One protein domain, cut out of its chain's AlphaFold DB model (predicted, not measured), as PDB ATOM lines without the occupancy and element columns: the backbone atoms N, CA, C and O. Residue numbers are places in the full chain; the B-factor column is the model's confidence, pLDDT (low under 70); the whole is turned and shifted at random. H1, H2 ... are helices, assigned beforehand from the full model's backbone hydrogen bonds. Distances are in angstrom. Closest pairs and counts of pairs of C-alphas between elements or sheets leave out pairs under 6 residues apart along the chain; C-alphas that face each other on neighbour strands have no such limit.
ATOM      1  N   PRO A   2       2.421  33.128 -46.038       43.69
ATOM      2  CA  PRO A   2       1.238  33.970 -45.964       43.69
ATOM      3  C   PRO A   2       0.315  33.479 -44.839       43.69
ATOM      4  O   PRO A   2      -0.181  32.358 -44.889       43.69
ATOM      5  N   ASP A   3       0.162  34.303 -43.807       44.12
ATOM      6  CA  ASP A   3      -1.077  34.604 -43.074       44.12
ATOM      7  C   ASP A   3      -2.133  33.491 -42.915       44.12
ATOM      8  O   ASP A   3      -3.325  33.709 -43.147       44.12
ATOM      9  N   SER A   4      -1.743  32.297 -42.461       50.88
ATOM     10  CA  SER A   4      -2.713  31.345 -41.926       50.88
ATOM     11  C   SER A   4      -3.203  31.884 -40.586       50.88
ATOM     12  O   SER A   4      -2.513  31.807 -39.569       50.88
ATOM     13  N   VAL A   5      -4.403  32.470 -40.587       57.84
ATOM     14  CA  VAL A   5      -5.135  32.777 -39.355       57.84
ATOM     15  C   VAL A   5      -5.026  31.540 -38.455       57.84
ATOM     16  O   VAL A   5      -5.351  30.445 -38.928       57.84
ATOM     17  N   PRO A   6      -4.532  31.656 -37.207       77.44
ATOM     18  CA  PRO A   6      -4.320  30.484 -36.376       77.44
ATOM     19  C   PRO A   6      -5.658  29.759 -36.266       77.44
ATOM     20  O   PRO A   6      -6.637  30.356 -35.821       77.44
ATOM     21  N   VAL A   7      -5.732  28.494 -36.688       74.12
ATOM     22  CA  VAL A   7      -6.991  27.719 -36.695       74.12
ATOM     23  C   VAL A   7      -7.659  27.746 -35.315       74.12
ATOM     24  O   VAL A   7      -8.875  27.832 -35.197       74.12
ATOM     25  N   VAL A   8      -6.845  27.816 -34.262       76.81
ATOM     26  CA  VAL A   8      -7.272  28.044 -32.878       76.81
ATOM     27  C   VAL A   8      -8.032  29.364 -32.691       76.81
ATOM     28  O   VAL A   8      -9.070  29.374 -32.039       76.81
ATOM     29  N   SER A   9      -7.550  30.473 -33.261       82.19
ATOM     30  CA  SER A   9      -8.215  31.783 -33.191       82.19
ATOM     31  C   SER A   9      -9.569  31.766 -33.900       82.19
ATOM     32  O   SER A   9     -10.543  32.286 -33.359       82.19
ATOM     33  N   VAL A  10      -9.652  31.120 -35.068       83.38
ATOM     34  CA  VAL A  10     -10.919  30.959 -35.805       83.38
ATOM     35  C   VAL A  10     -11.900  30.099 -35.008       83.38
ATOM     36  O   VAL A  10     -13.055  30.484 -34.841       83.38
ATOM     37  N   SER A  11     -11.445  28.972 -34.457       81.94
ATOM     38  CA  SER A  11     -12.294  28.083 -33.658       81.94
ATOM     39  C   SER A  11     -12.776  28.735 -32.359       81.94
ATOM     40  O   SER A  11     -13.937  28.560 -31.989       81.94
ATOM     41  N   LEU A  12     -11.933  29.531 -31.690       84.75
ATOM     42  CA  LEU A  12     -12.321  30.317 -30.512       84.75
ATOM     43  C   LEU A  12     -13.374  31.373 -30.857       84.75
ATOM     44  O   LEU A  12     -14.386  31.473 -30.161       84.75
ATOM     45  N   ALA A  13     -13.167  32.127 -31.941       87.88
ATOM     46  CA  ALA A  13     -14.144  33.105 -32.412       87.88
ATOM     47  C   ALA A  13     -15.481  32.433 -32.765       87.88
ATOM     48  O   ALA A  13     -16.537  32.916 -32.358       87.88
ATOM     49  N   ASN A  14     -15.438  31.283 -33.444       86.94
ATOM     50  CA  ASN A  14     -16.629  30.514 -33.791       86.94
ATOM     51  C   ASN A  14     -17.407  30.062 -32.544       86.94
ATOM     52  O   ASN A  14     -18.612  30.269 -32.467       86.94
ATOM     53  N   VAL A  15     -16.727  29.507 -31.535       89.38
ATOM     54  CA  VAL A  15     -17.369  29.082 -30.275       89.38
ATOM     55  C   VAL A  15     -17.963  30.269 -29.519       89.38
ATOM     56  O   VAL A  15     -19.055  30.150 -28.960       89.38
ATOM     57  N   ALA A  16     -17.280  31.418 -29.507       91.31
ATOM     58  CA  ALA A  16     -17.790  32.628 -28.869       91.31
ATOM     59  C   ALA A  16     -19.084  33.112 -29.542       91.31
ATOM     60  O   ALA A  16     -20.081  33.346 -28.858       91.31
ATOM     61  N   ILE A  17     -19.093  33.193 -30.875       91.12
ATOM     62  CA  ILE A  17     -20.272  33.590 -31.656       91.12
ATOM     63  C   ILE A  17     -21.410  32.579 -31.465       91.12
ATOM     64  O   ILE A  17     -22.526  32.978 -31.126       91.12
ATOM     65  N   GLU A  18     -21.135  31.280 -31.610       89.88
ATOM     66  CA  GLU A  18     -22.132  30.219 -31.407       89.88
ATOM     67  C   GLU A  18     -22.727  30.266 -29.989       89.88
ATOM     68  O   GLU A  18     -23.933  30.089 -29.827       89.88
ATOM     69  N   SER A  19     -21.928  30.565 -28.962       92.19
ATOM     70  CA  SER A  19     -22.405  30.654 -27.574       92.19
ATOM     71  C   SER A  19     -23.310  31.863 -27.335       92.19
ATOM     72  O   SER A  19     -24.312  31.750 -26.624       92.19
ATOM     73  N   VAL A  20     -23.007  33.011 -27.949       93.62
ATOM     74  CA  VAL A  20     -23.881  34.197 -27.890       93.62
ATOM     75  C   VAL A  20     -25.216  33.909 -28.578       93.62
ATOM     76  O   VAL A  20     -26.276  34.168 -28.003       93.62
ATOM     77  N   LEU A  21     -25.178  33.323 -29.780       89.75
ATOM     78  CA  LEU A  21     -26.382  32.944 -30.524       89.75
ATOM     79  C   LEU A  21     -27.218  31.910 -29.760       89.75
ATOM     80  O   LEU A  21     -28.441  32.050 -29.677       89.75
ATOM     81  N   TYR A  22     -26.571  30.920 -29.140       91.69
ATOM     82  CA  TYR A  22     -27.232  29.942 -28.281       91.69
ATOM     83  C   TYR A  22     -27.917  30.607 -27.081       91.69
ATOM     84  O   TYR A  22     -29.066  30.287 -26.782       91.69
ATOM     85  N   GLY A  23     -27.264  31.577 -26.432       89.69
ATOM     86  CA  GLY A  23     -27.856  32.337 -25.329       89.69
ATOM     87  C   GLY A  23     -29.129  33.086 -25.740       89.69
ATOM     88  O   GLY A  23     -30.146  33.008 -25.047       89.69
ATOM     89  N   ILE A  24     -29.113  33.751 -26.900       91.50
ATOM     90  CA  ILE A  24     -30.302  34.418 -27.457       91.50
ATOM     91  C   ILE A  24     -31.409  33.392 -27.726       91.50
ATOM     92  O   ILE A  24     -32.554  33.581 -27.305       91.50
ATOM     93  N   PHE A  25     -31.070  32.281 -28.386       89.94
ATOM     94  CA  PHE A  25     -32.016  31.206 -28.670       89.94
ATOM     95  C   PHE A  25     -32.630  30.624 -27.390       89.94
ATOM     96  O   PHE A  25     -33.844  30.425 -27.332       89.94
ATOM     97  N   PHE A  26     -31.825  30.402 -26.350       90.38
ATOM     98  CA  PHE A  26     -32.274  29.885 -25.061       90.38
ATOM     99  C   PHE A  26     -33.349  30.786 -24.447       90.38
ATOM    100  O   PHE A  26     -34.438  30.317 -24.109       90.38
ATOM    101  N   VAL A  27     -33.089  32.095 -24.379       91.44
ATOM    102  CA  VAL A  27     -34.046  33.072 -23.837       91.44
ATOM    103  C   VAL A  27     -35.339  33.091 -24.658       91.44
ATOM    104  O   VAL A  27     -36.431  33.071 -24.086       91.44
ATOM    105  N   LEU A  28     -35.244  33.072 -25.991       87.00
ATOM    106  CA  LEU A  28     -36.412  33.052 -26.878       87.00
ATOM    107  C   LEU A  28     -37.236  31.765 -26.741       87.00
ATOM    108  O   LEU A  28     -38.470  31.820 -26.741       87.00
ATOM    109  N   ASN A  29     -36.579  30.612 -26.620       86.81
ATOM    110  CA  ASN A  29     -37.236  29.314 -26.506       86.81
ATOM    111  C   ASN A  29     -37.947  29.173 -25.148       86.81
ATOM    112  O   ASN A  29     -39.126  28.803 -25.099       86.81
ATOM    113  N   VAL A  30     -37.284  29.583 -24.060       87.12
ATOM    114  CA  VAL A  30     -37.882  29.640 -22.717       87.12
ATOM    115  C   VAL A  30     -39.049  30.626 -22.688       87.12
ATOM    116  O   VAL A  30     -40.138  30.264 -22.243       87.12
ATOM    117  N   GLY A  31     -38.874  31.838 -23.220       83.81
ATOM    118  CA  GLY A  31     -39.940  32.841 -23.291       83.81
ATOM    119  C   GLY A  31     -41.152  32.357 -24.089       83.81
ATOM    120  O   GLY A  31     -42.289  32.483 -23.635       83.81
ATOM    121  N   SER A  32     -40.926  31.720 -25.241       82.12
ATOM    122  CA  SER A  32     -41.996  31.142 -26.067       82.12
ATOM    123  C   SER A  32     -42.747  30.028 -25.338       82.12
ATOM    124  O   SER A  32     -43.978  29.995 -25.354       82.12
ATOM    125  N   THR A  33     -42.019  29.143 -24.656       82.38
ATOM    126  CA  THR A  33     -42.591  28.064 -23.840       82.38
ATOM    127  C   THR A  33     -43.429  28.633 -22.694       82.38
ATOM    128  O   THR A  33     -44.564  28.198 -22.480       82.38
ATOM    129  N   MET A  34     -42.926  29.665 -22.012       79.81
ATOM    130  CA  MET A  34     -43.652  30.361 -20.948       79.81
ATOM    131  C   MET A  34     -44.922  31.030 -21.466       79.81
ATOM    132  O   MET A  34     -45.962  30.875 -20.841       79.81
ATOM    133  N   LEU A  35     -44.894  31.693 -22.624       77.44
ATOM    134  CA  LEU A  35     -46.086  32.318 -23.214       77.44
ATOM    135  C   LEU A  35     -47.155  31.301 -23.639       77.44
ATOM    136  O   LEU A  35     -48.349  31.594 -23.560       77.44
ATOM    137  N   ILE A  36     -46.750  30.111 -24.091       73.19
ATOM    138  CA  ILE A  36     -47.684  29.031 -24.436       73.19
ATOM    139  C   ILE A  36     -48.333  28.449 -23.170       73.19
ATOM    140  O   ILE A  36     -49.531  28.157 -23.179       73.19
ATOM    141  N   CYS A  37     -47.567  28.299 -22.087       69.19
ATOM    142  CA  CYS A  37     -48.056  27.791 -20.802       69.19
ATOM    143  C   CYS A  37     -48.852  28.841 -19.999       69.19
ATOM    144  O   CYS A  37     -49.811  28.496 -19.301       69.19
ATOM    145  N   PHE A  38     -48.477  30.115 -20.120       70.62
ATOM    146  CA  PHE A  38     -49.013  31.267 -19.394       70.62
ATOM    147  C   PHE A  38     -49.358  32.407 -20.372       70.62
ATOM    148  O   PHE A  38     -48.641  33.406 -20.454       70.62
ATOM    149  N   PRO A  39     -50.450  32.280 -21.147       65.12
ATOM    150  CA  PRO A  39     -50.869  33.333 -22.063       65.12
ATOM    151  C   PRO A  39     -51.193  34.633 -21.306       65.12
ATOM    152  O   PRO A  39     -51.924  34.617 -20.316       65.12
ATOM    153  N   LEU A  40     -50.681  35.762 -21.812       62.78
ATOM    154  CA  LEU A  40     -50.786  37.113 -21.225       62.78
ATOM    155  C   LEU A  40     -52.228  37.577 -20.919       62.78
ATOM    156  O   LEU A  40     -52.429  38.396 -20.028       62.78
ATOM    157  N   ASN A  41     -53.244  37.034 -21.597       56.34
ATOM    158  CA  ASN A  41     -54.655  37.357 -21.351       56.34
ATOM    159  C   ASN A  41     -55.224  36.552 -20.167       56.34
ATOM    160  O   ASN A  41     -56.124  35.725 -20.314       56.34
ATOM    161  N   GLY A  42     -54.666  36.792 -18.983       51.47
ATOM    162  CA  GLY A  42     -54.924  36.048 -17.750       51.47
ATOM    163  C   GLY A  42     -56.038  36.582 -16.843       51.47
ATOM    164  O   GLY A  42     -55.992  36.295 -15.653       51.47
ATOM    165  N   ILE A  43     -57.035  37.328 -17.337       50.97
ATOM    166  CA  ILE A  43     -58.131  37.818 -16.466       50.97
ATOM    167  C   ILE A  43     -59.174  36.719 -16.164       50.97
ATOM    168  O   ILE A  43     -59.819  36.753 -15.122       50.97
ATOM    169  N   THR A  44     -59.310  35.677 -16.993       47.28
ATOM    170  CA  THR A  44     -60.342  34.629 -16.798       47.28
ATOM    171  C   THR A  44     -59.814  33.284 -16.290       47.28
ATOM    172  O   THR A  44     -60.597  32.405 -15.941       47.28
ATOM    173  N   CYS A  45     -58.495  33.100 -16.202       52.16
ATOM    174  CA  CYS A  45     -57.863  31.808 -15.923       52.16
ATOM    175  C   CYS A  45     -57.007  31.856 -14.647       52.16
ATOM    176  O   CYS A  45     -55.806  31.619 -14.690       52.16
ATOM    177  N   ALA A  46     -57.603  32.140 -13.492       52.59
ATOM    178  CA  ALA A  46     -56.894  32.116 -12.204       52.59
ATOM    179  C   ALA A  46     -57.054  30.790 -11.423       52.59
ATOM    180  O   ALA A  46     -56.453  30.634 -10.367       52.59
ATOM    181  N   LYS A  47     -57.843  29.817 -11.919       52.56
ATOM    182  CA  LYS A  47     -58.216  28.598 -11.159       52.56
ATOM    183  C   LYS A  47     -57.808  27.240 -11.748       52.56
ATOM    184  O   LYS A  47     -58.058  26.222 -11.114       52.56
ATOM    185  N   GLU A  48     -57.190  27.177 -12.927       59.59
ATOM    186  CA  GLU A  48     -56.745  25.883 -13.478       59.59
ATOM    187  C   GLU A  48     -55.332  25.505 -13.017       59.59
ATOM    188  O   GLU A  48     -54.408  26.306 -13.145       59.59
ATOM    189  N   SER A  49     -55.175  24.262 -12.543       67.50
ATOM    190  CA  SER A  49     -53.885  23.666 -12.171       67.50
ATOM    191  C   SER A  49     -52.876  23.745 -13.322       67.50
ATOM    192  O   SER A  49     -53.197  23.409 -14.468       67.50
ATOM    193  N   ILE A  50     -51.641  24.141 -12.998       67.12
ATOM    194  CA  ILE A  50     -50.503  24.252 -13.927       67.12
ATOM    195  C   ILE A  50     -50.357  22.974 -14.769       67.12
ATOM    196  O   ILE A  50     -50.170  23.048 -15.984       67.12
ATOM    197  N   SER A  51     -50.545  21.796 -14.164       65.44
ATOM    198  CA  SER A  51     -50.435  20.498 -14.842       65.44
ATOM    199  C   SER A  51     -51.431  20.332 -15.995       65.44
ATOM    200  O   SER A  51     -51.082  19.780 -17.038       65.44
ATOM    201  N   ARG A  52     -52.657  20.851 -15.855       66.31
ATOM    202  CA  ARG A  52     -53.699  20.745 -16.889       66.31
ATOM    203  C   ARG A  52     -53.392  21.642 -18.090       66.31
ATOM    204  O   ARG A  52     -53.644  21.263 -19.231       66.31
ATOM    205  N   ARG A  53     -52.769  22.799 -17.846       65.44
ATOM    206  CA  ARG A  53     -52.316  23.728 -18.895       65.44
ATOM    207  C   ARG A  53     -51.160  23.165 -19.698       65.44
ATOM    208  O   ARG A  53     -51.213  23.188 -20.924       65.44
ATOM    209  N   VAL A  54     -50.166  22.599 -19.012       65.44
ATOM    210  CA  VAL A  54     -49.050  21.905 -19.664       65.44
ATOM    211  C   VAL A  54     -49.579  20.750 -20.516       65.44
ATOM    212  O   VAL A  54     -49.208  20.638 -21.680       65.44
ATOM    213  N   GLN A  55     -50.535  19.960 -20.014       68.44
ATOM    214  CA  GLN A  55     -51.169  18.901 -20.809       68.44
ATOM    215  C   GLN A  55     -51.865  19.421 -22.076       68.44
ATOM    216  O   GLN A  55     -51.794  18.778 -23.122       68.44
ATOM    217  N   MET A  56     -52.535  20.575 -22.020       65.50
ATOM    218  CA  MET A  56     -53.153  21.180 -23.206       65.50
ATOM    219  C   MET A  56     -52.120  21.746 -24.189       65.50
ATOM    220  O   MET A  56     -52.337  21.681 -25.400       65.50
ATOM    221  N   ALA A  57     -51.001  22.278 -23.692       64.88
ATOM    222  CA  ALA A  57     -49.906  22.784 -24.514       64.88
ATOM    223  C   ALA A  57     -49.162  21.653 -25.241       64.88
ATOM    224  O   ALA A  57     -48.959  21.749 -26.450       64.88
ATOM    225  N   VAL A  58     -48.850  20.555 -24.542       66.62
ATOM    226  CA  VAL A  58     -48.162  19.371 -25.097       66.62
ATOM    227  C   VAL A  58     -48.961  18.714 -26.223       66.62
ATOM    228  O   VAL A  58     -48.384  18.192 -27.170       66.62
ATOM    229  N   LYS A  59     -50.296  18.789 -26.173       70.69
ATOM    230  CA  LYS A  59     -51.164  18.283 -27.249       70.69
ATOM    231  C   LYS A  59     -51.053  19.081 -28.552       70.69
ATOM    232  O   LYS A  59     -51.563  18.630 -29.576       70.69
ATOM    233  N   LYS A  60     -50.428  20.263 -28.541       76.38
ATOM    234  CA  LYS A  60     -50.230  21.063 -29.752       76.38
ATOM    235  C   LYS A  60     -48.932  20.627 -30.444       76.38
ATOM    236  O   LYS A  60     -47.876  20.695 -29.818       76.38
ATOM    237  N   PRO A  61     -48.958  20.288 -31.745       75.50
ATOM    238  CA  PRO A  61     -47.766  19.827 -32.471       75.50
ATOM    239  C   PRO A  61     -46.632  20.865 -32.470       75.50
ATOM    240  O   PRO A  61     -45.456  20.520 -32.474       75.50
ATOM    241  N   MET A  62     -46.976  22.151 -32.378       78.94
ATOM    242  CA  MET A  62     -46.004  23.239 -32.293       78.94
ATOM    243  C   MET A  62     -45.174  23.215 -30.997       78.94
ATOM    244  O   MET A  62     -44.028  23.646 -31.021       78.94
ATOM    245  N   PHE A  63     -45.712  22.701 -29.886       81.44
ATOM    246  CA  PHE A  63     -44.963  22.571 -28.631       81.44
ATOM    247  C   PHE A  63     -43.891  21.481 -28.730       81.44
ATOM    248  O   PHE A  63     -42.757  21.687 -28.307       81.44
ATOM    249  N   LEU A  64     -44.229  20.358 -29.370       85.81
ATOM    250  CA  LEU A  64     -43.278  19.285 -29.652       85.81
ATOM    251  C   LEU A  64     -42.115  19.785 -30.521       85.81
ATOM    252  O   LEU A  64     -40.962  19.503 -30.211       85.81
ATOM    253  N   GLY A  65     -42.409  20.582 -31.555       86.62
ATOM    254  CA  GLY A  65     -41.381  21.189 -32.406       86.62
ATOM    255  C   GLY A  65     -40.427  22.116 -31.643       86.62
ATOM    256  O   GLY A  65     -39.221  22.051 -31.847       86.62
ATOM    257  N   ILE A  66     -40.939  22.928 -30.709       87.44
ATOM    258  CA  ILE A  66     -40.113  23.828 -29.878       87.44
ATOM    259  C   ILE A  66     -39.139  23.037 -28.995       87.44
ATOM    260  O   ILE A  66     -37.970  23.415 -28.895       87.44
ATOM    261  N   ILE A  67     -39.603  21.939 -28.388       89.88
ATOM    262  CA  ILE A  67     -38.759  21.054 -27.573       89.88
ATOM    263  C   ILE A  67     -37.723  20.344 -28.445       89.88
ATOM    264  O   ILE A  67     -36.550  20.302 -28.083       89.88
ATOM    265  N   ALA A  68     -38.135  19.809 -29.595       91.12
ATOM    266  CA  ALA A  68     -37.225  19.132 -30.512       91.12
ATOM    267  C   ALA A  68     -36.121  20.082 -31.008       91.12
ATOM    268  O   ALA A  68     -34.947  19.730 -30.948       91.12
ATOM    269  N   LEU A  69     -36.473  21.319 -31.385       90.25
ATOM    270  CA  LEU A  69     -35.495  22.361 -31.723       90.25
ATOM    271  C   LEU A  69     -34.540  22.654 -30.572       90.25
ATOM    272  O   LEU A  69     -33.339  22.788 -30.793       90.25
ATOM    273  N   PHE A  70     -35.063  22.754 -29.349       92.25
ATOM    274  CA  PHE A  70     -34.245  23.020 -28.174       92.25
ATOM    275  C   PHE A  70     -33.200  21.923 -27.947       92.25
ATOM    276  O   PHE A  70     -32.028  22.229 -27.721       92.25
ATOM    277  N   ILE A  71     -33.612  20.658 -28.053       93.56
ATOM    278  CA  ILE A  71     -32.721  19.503 -27.914       93.56
ATOM    279  C   ILE A  71     -31.660  19.517 -29.019       93.56
ATOM    280  O   ILE A  71     -30.476  19.415 -28.707       93.56
ATOM    281  N   SER A  72     -32.056  19.704 -30.282       92.81
ATOM    282  CA  SER A  72     -31.118  19.689 -31.410       92.81
ATOM    283  C   SER A  72     -30.078  20.806 -31.327       92.81
ATOM    284  O   SER A  72     -28.884  20.549 -31.455       92.81
ATOM    285  N   ILE A  73     -30.503  22.039 -31.042       92.38
ATOM    286  CA  ILE A  73     -29.599  23.198 -30.961       92.38
ATOM    287  C   ILE A  73     -28.671  23.093 -29.743       92.38
ATOM    288  O   ILE A  73     -27.491  23.430 -29.829       92.38
ATOM    289  N   THR A  74     -29.169  22.565 -28.623       92.31
ATOM    290  CA  THR A  74     -28.328  22.295 -27.447       92.31
ATOM    291  C   THR A  74     -27.304  21.200 -27.743       92.31
ATOM    292  O   THR A  74     -26.133  21.359 -27.405       92.31
ATOM    293  N   GLY A  75     -27.706  20.124 -28.427       91.31
ATOM    294  CA  GLY A  75     -26.800  19.066 -28.876       91.31
ATOM    295  C   GLY A  75     -25.698  19.594 -29.796       91.31
ATOM    296  O   GLY A  75     -24.524  19.305 -29.571       91.31
ATOM    297  N   HIS A  76     -26.058  20.441 -30.765       91.62
ATOM    298  CA  HIS A  76     -25.103  21.114 -31.647       91.62
ATOM    299  C   HIS A  76     -24.066  21.932 -30.863       91.62
ATOM    300  O   HIS A  76     -22.863  21.747 -31.057       91.62
ATOM    301  N   TRP A  77     -24.521  22.784 -29.937       92.94
ATOM    302  CA  TRP A  77     -23.638  23.620 -29.120       92.94
ATOM    303  C   TRP A  77     -22.705  22.784 -28.230       92.94
ATOM    304  O   TRP A  77     -21.499  23.038 -28.197       92.94
ATOM    305  N   ILE A  78     -23.224  21.737 -27.574       89.62
ATOM    306  CA  ILE A  78     -22.410  20.812 -26.767       89.62
ATOM    307  C   ILE A  78     -21.310  20.180 -27.627       89.62
ATOM    308  O   ILE A  78     -20.152  20.143 -27.206       89.62
ATOM    309  N   CYS A  79     -21.635  19.728 -28.841       87.94
ATOM    310  CA  CYS A  79     -20.647  19.142 -29.748       87.94
ATOM    311  C   CYS A  79     -19.558  20.149 -30.141       87.94
ATOM    312  O   CYS A  79     -18.382  19.785 -30.182       87.94
ATOM    313  N   THR A  80     -19.909  21.417 -30.384       87.50
ATOM    314  CA  THR A  80     -18.915  22.470 -30.651       87.50
ATOM    315  C   THR A  80     -17.958  22.643 -29.476       87.50
ATOM    316  O   THR A  80     -16.742  22.687 -29.680       87.50
ATOM    317  N   VAL A  81     -18.484  22.705 -28.252       86.88
ATOM    318  CA  VAL A  81     -17.665  22.861 -27.044       86.88
ATOM    319  C   VAL A  81     -16.746  21.652 -26.859       86.88
ATOM    320  O   VAL A  81     -15.537  21.825 -26.707       86.88
ATOM    321  N   LEU A  82     -17.277  20.430 -26.949       85.50
ATOM    322  CA  LEU A  82     -16.477  19.207 -26.826       85.50
ATOM    323  C   LEU A  82     -15.370  19.131 -27.884       85.50
ATOM    324  O   LEU A  82     -14.242  18.768 -27.556       85.50
ATOM    325  N   ARG A  83     -15.651  19.539 -29.128       83.31
ATOM    326  CA  ARG A  83     -14.651  19.577 -30.203       83.31
ATOM    327  C   ARG A  83     -13.557  20.618 -29.943       83.31
ATOM    328  O   ARG A  83     -12.401  20.365 -30.264       83.31
ATOM    329  N   LEU A  84     -13.891  21.768 -29.347       82.75
ATOM    330  CA  LEU A  84     -12.894  22.762 -28.928       82.75
ATOM    331  C   LEU A  84     -11.969  22.193 -27.846       82.75
ATOM    332  O   LEU A  84     -10.750  22.297 -27.970       82.75
ATOM    333  N   PHE A  85     -12.534  21.570 -26.809       80.31
ATOM    334  CA  PHE A  85     -11.739  20.945 -25.750       80.31
ATOM    335  C   PHE A  85     -10.879  19.797 -26.293       80.31
ATOM    336  O   PHE A  85      -9.696  19.727 -25.961       80.31
ATOM    337  N   GLY A  86     -11.427  18.961 -27.180       77.38
ATOM    338  CA  GLY A  86     -10.691  17.914 -27.893       77.38
ATOM    339  C   GLY A  86      -9.465  18.453 -28.634       77.38
ATOM    340  O   GLY A  86      -8.363  17.940 -28.458       77.38
ATOM    341  N   ALA A  87      -9.637  19.545 -29.382       75.94
ATOM    342  CA  ALA A  87      -8.569  20.143 -30.178       75.94
ATOM    343  C   ALA A  87      -7.484  20.848 -29.348       75.94
ATOM    344  O   ALA A  87      -6.309  20.793 -29.704       75.94
ATOM    345  N   VAL A  88      -7.874  21.554 -28.281       73.75
ATOM    346  CA  VAL A  88      -6.973  22.439 -27.518       73.75
ATOM    347  C   VAL A  88      -6.306  21.724 -26.343       73.75
ATOM    348  O   VAL A  88      -5.158  22.031 -26.032       73.75
ATOM    349  N   VAL A  89      -7.006  20.799 -25.680       73.06
ATOM    350  CA  VAL A  89      -6.541  20.173 -24.429       73.06
ATOM    351  C   VAL A  89      -6.024  18.754 -24.650       73.06
ATOM    352  O   VAL A  89      -5.053  18.362 -24.010       73.06
ATOM    353  N   PHE A  90      -6.654  17.982 -25.540       69.19
ATOM    354  CA  PHE A  90      -6.403  16.541 -25.666       69.19
ATOM    355  C   PHE A  90      -5.601  16.139 -26.914       69.19
ATOM    356  O   PHE A  90      -5.281  14.965 -27.073       69.19
ATOM    357  N   SER A  91      -5.267  17.081 -27.804       66.81
ATOM    358  CA  SER A  91      -4.518  16.775 -29.029       66.81
ATOM    359  C   SER A  91      -3.005  16.772 -28.791       66.81
ATOM    360  O   SER A  91      -2.392  17.831 -28.646       66.81
ATOM    361  N   GLU A  92      -2.384  15.590 -28.826       60.56
ATOM    362  CA  GLU A  92      -0.919  15.436 -28.778       60.56
ATOM    363  C   GLU A  92      -0.226  15.929 -30.069       60.56
ATOM    364  O   GLU A  92       0.925  16.356 -30.032       60.56
ATOM    365  N   GLY A  93      -0.937  15.931 -31.208       62.72
ATOM    366  CA  GLY A  93      -0.450  16.394 -32.520       62.72
ATOM    367  C   GLY A  93      -0.712  17.878 -32.820       62.72
ATOM    368  O   GLY A  93      -0.437  18.352 -33.923       62.72
ATOM    369  N   GLY A  94      -1.260  18.617 -31.851       68.25
ATOM    370  CA  GLY A  94      -1.638  20.021 -31.981       68.25
ATOM    371  C   GLY A  94      -3.036  20.252 -32.591       68.25
ATOM    372  O   GLY A  94      -3.646  19.338 -33.153       68.25
ATOM    373  N   PRO A  95      -3.587  21.478 -32.490       66.12
ATOM    374  CA  PRO A  95      -4.969  21.766 -32.891       66.12
ATOM    375  C   PRO A  95      -5.218  21.643 -34.399       66.12
ATOM    376  O   PRO A  95      -6.325  21.318 -34.812       66.12
ATOM    377  N   LEU A  96      -4.193  21.898 -35.223       65.50
ATOM    378  CA  LEU A  96      -4.295  21.839 -36.684       65.50
ATOM    379  C   LEU A  96      -4.629  20.417 -37.160       65.50
ATOM    380  O   LEU A  96      -5.616  20.227 -37.861       65.50
ATOM    381  N   ALA A  97      -3.871  19.423 -36.684       63.00
ATOM    382  CA  ALA A  97      -4.056  18.018 -37.039       63.00
ATOM    383  C   ALA A  97      -5.417  17.468 -36.571       63.00
ATOM    384  O   ALA A  97      -6.023  16.649 -37.253       63.00
ATOM    385  N   TYR A  98      -5.931  17.952 -35.434       68.25
ATOM    386  CA  TYR A  98      -7.245  17.551 -34.921       68.25
ATOM    387  C   TYR A  98      -8.407  18.127 -35.747       68.25
ATOM    388  O   TYR A  98      -9.424  17.464 -35.928       68.25
ATOM    389  N   TYR A  99      -8.284  19.361 -36.248       66.31
ATOM    390  CA  TYR A  99      -9.321  19.970 -37.089       66.31
ATOM    391  C   TYR A  99      -9.282  19.497 -38.549       66.31
ATOM    392  O   TYR A  99     -10.319  19.562 -39.213       66.31
ATOM    393  N   GLU A 100      -8.129  19.027 -39.036       61.50
ATOM    394  CA  GLU A 100      -7.980  18.427 -40.371       61.50
ATOM    395  C   GLU A 100      -8.641  17.046 -40.483       61.50
ATOM    396  O   GLU A 100      -9.115  16.683 -41.564       61.50
ATOM    397  N   ASP A 101      -8.741  16.302 -39.378       60.69
ATOM    398  CA  ASP A 101      -9.478  15.041 -39.341       60.69
ATOM    399  C   ASP A 101     -10.987  15.279 -39.168       60.69
ATOM    400  O   ASP A 101     -11.537  15.365 -38.066       60.69
TER     401      ASP A 101
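What this domain is: This is residues 2 to 101 of the 237 residues of an uncharacterized protein of Moniliophthora roreri (UniProt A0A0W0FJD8). Two long helices, H1 and H3, run side by side in opposite directions and make a thin rod, with a short helix set at a steep slant at each end: H2 near the end of H1, H4 near its beginning. Residues 39 to 49, in the link from H1 to H2, stick out as a loop at one end of the rod. The printed part has 100 residues with four named helices, in the order H1, H2, H3, H4, and no named strand; the class is all helix. The whole is extended, with a radius of gyration of the C-alphas of 20.6 A and spans of 67 by 20 by 20 A.

Where its parts are: H1 covers residues 7 to 37, 44.0 A long, and begins at C-alpha 7 at (-6.991, 27.719, -36.695). H2 covers residues 50 to 58, 12.4 A. H3 covers residues 61 to 89, 42.0 A, from C-alpha 61 at (-47.766, 19.827, -32.471). H4 covers residues 94 to 100, 10.6 A, and ends at C-alpha 100 at (-7.980, 18.427, -40.371).

How they stand to each other: H1 is the hub, touching the three other helices. It touches H3 at a shallow tilt of 23 degrees, opposite ways; the closest C-alphas, of Val 15 and Thr 80, are 6.8 A apart. With residues 36 to 37 alone it touches H2, at a steep tilt of 65 degrees; the closest C-alphas are those of Cys 37 and Val 54, 6.1 A. With residues 7 to 8 alone it touches H4, the C-alphas of Val 7 and Leu 96 being closest at 6.5 A. H3 touches H4 with residues 86 to 88 alone, closest at the C-alphas of Ala 87 and Pro 95, 4.8 A. H2 and H4 are apart. Every O i to N i+4 pair is within hydrogen-bond range in H1, H2 and H3; in H4, 2 of 3 are.

The domain as a whole: The C-alphas of Pro 2 and Lys 47, the two farthest apart, are 69.1 A from each other. The printed part has no cut. The link from H1 to H2 is long, with 12 residues; the other two are tight. The mean pLDDT of the printed part is 76.2, and it is under 70 at residues 2 to 5, 37, 39 to 58 and 90 to 101.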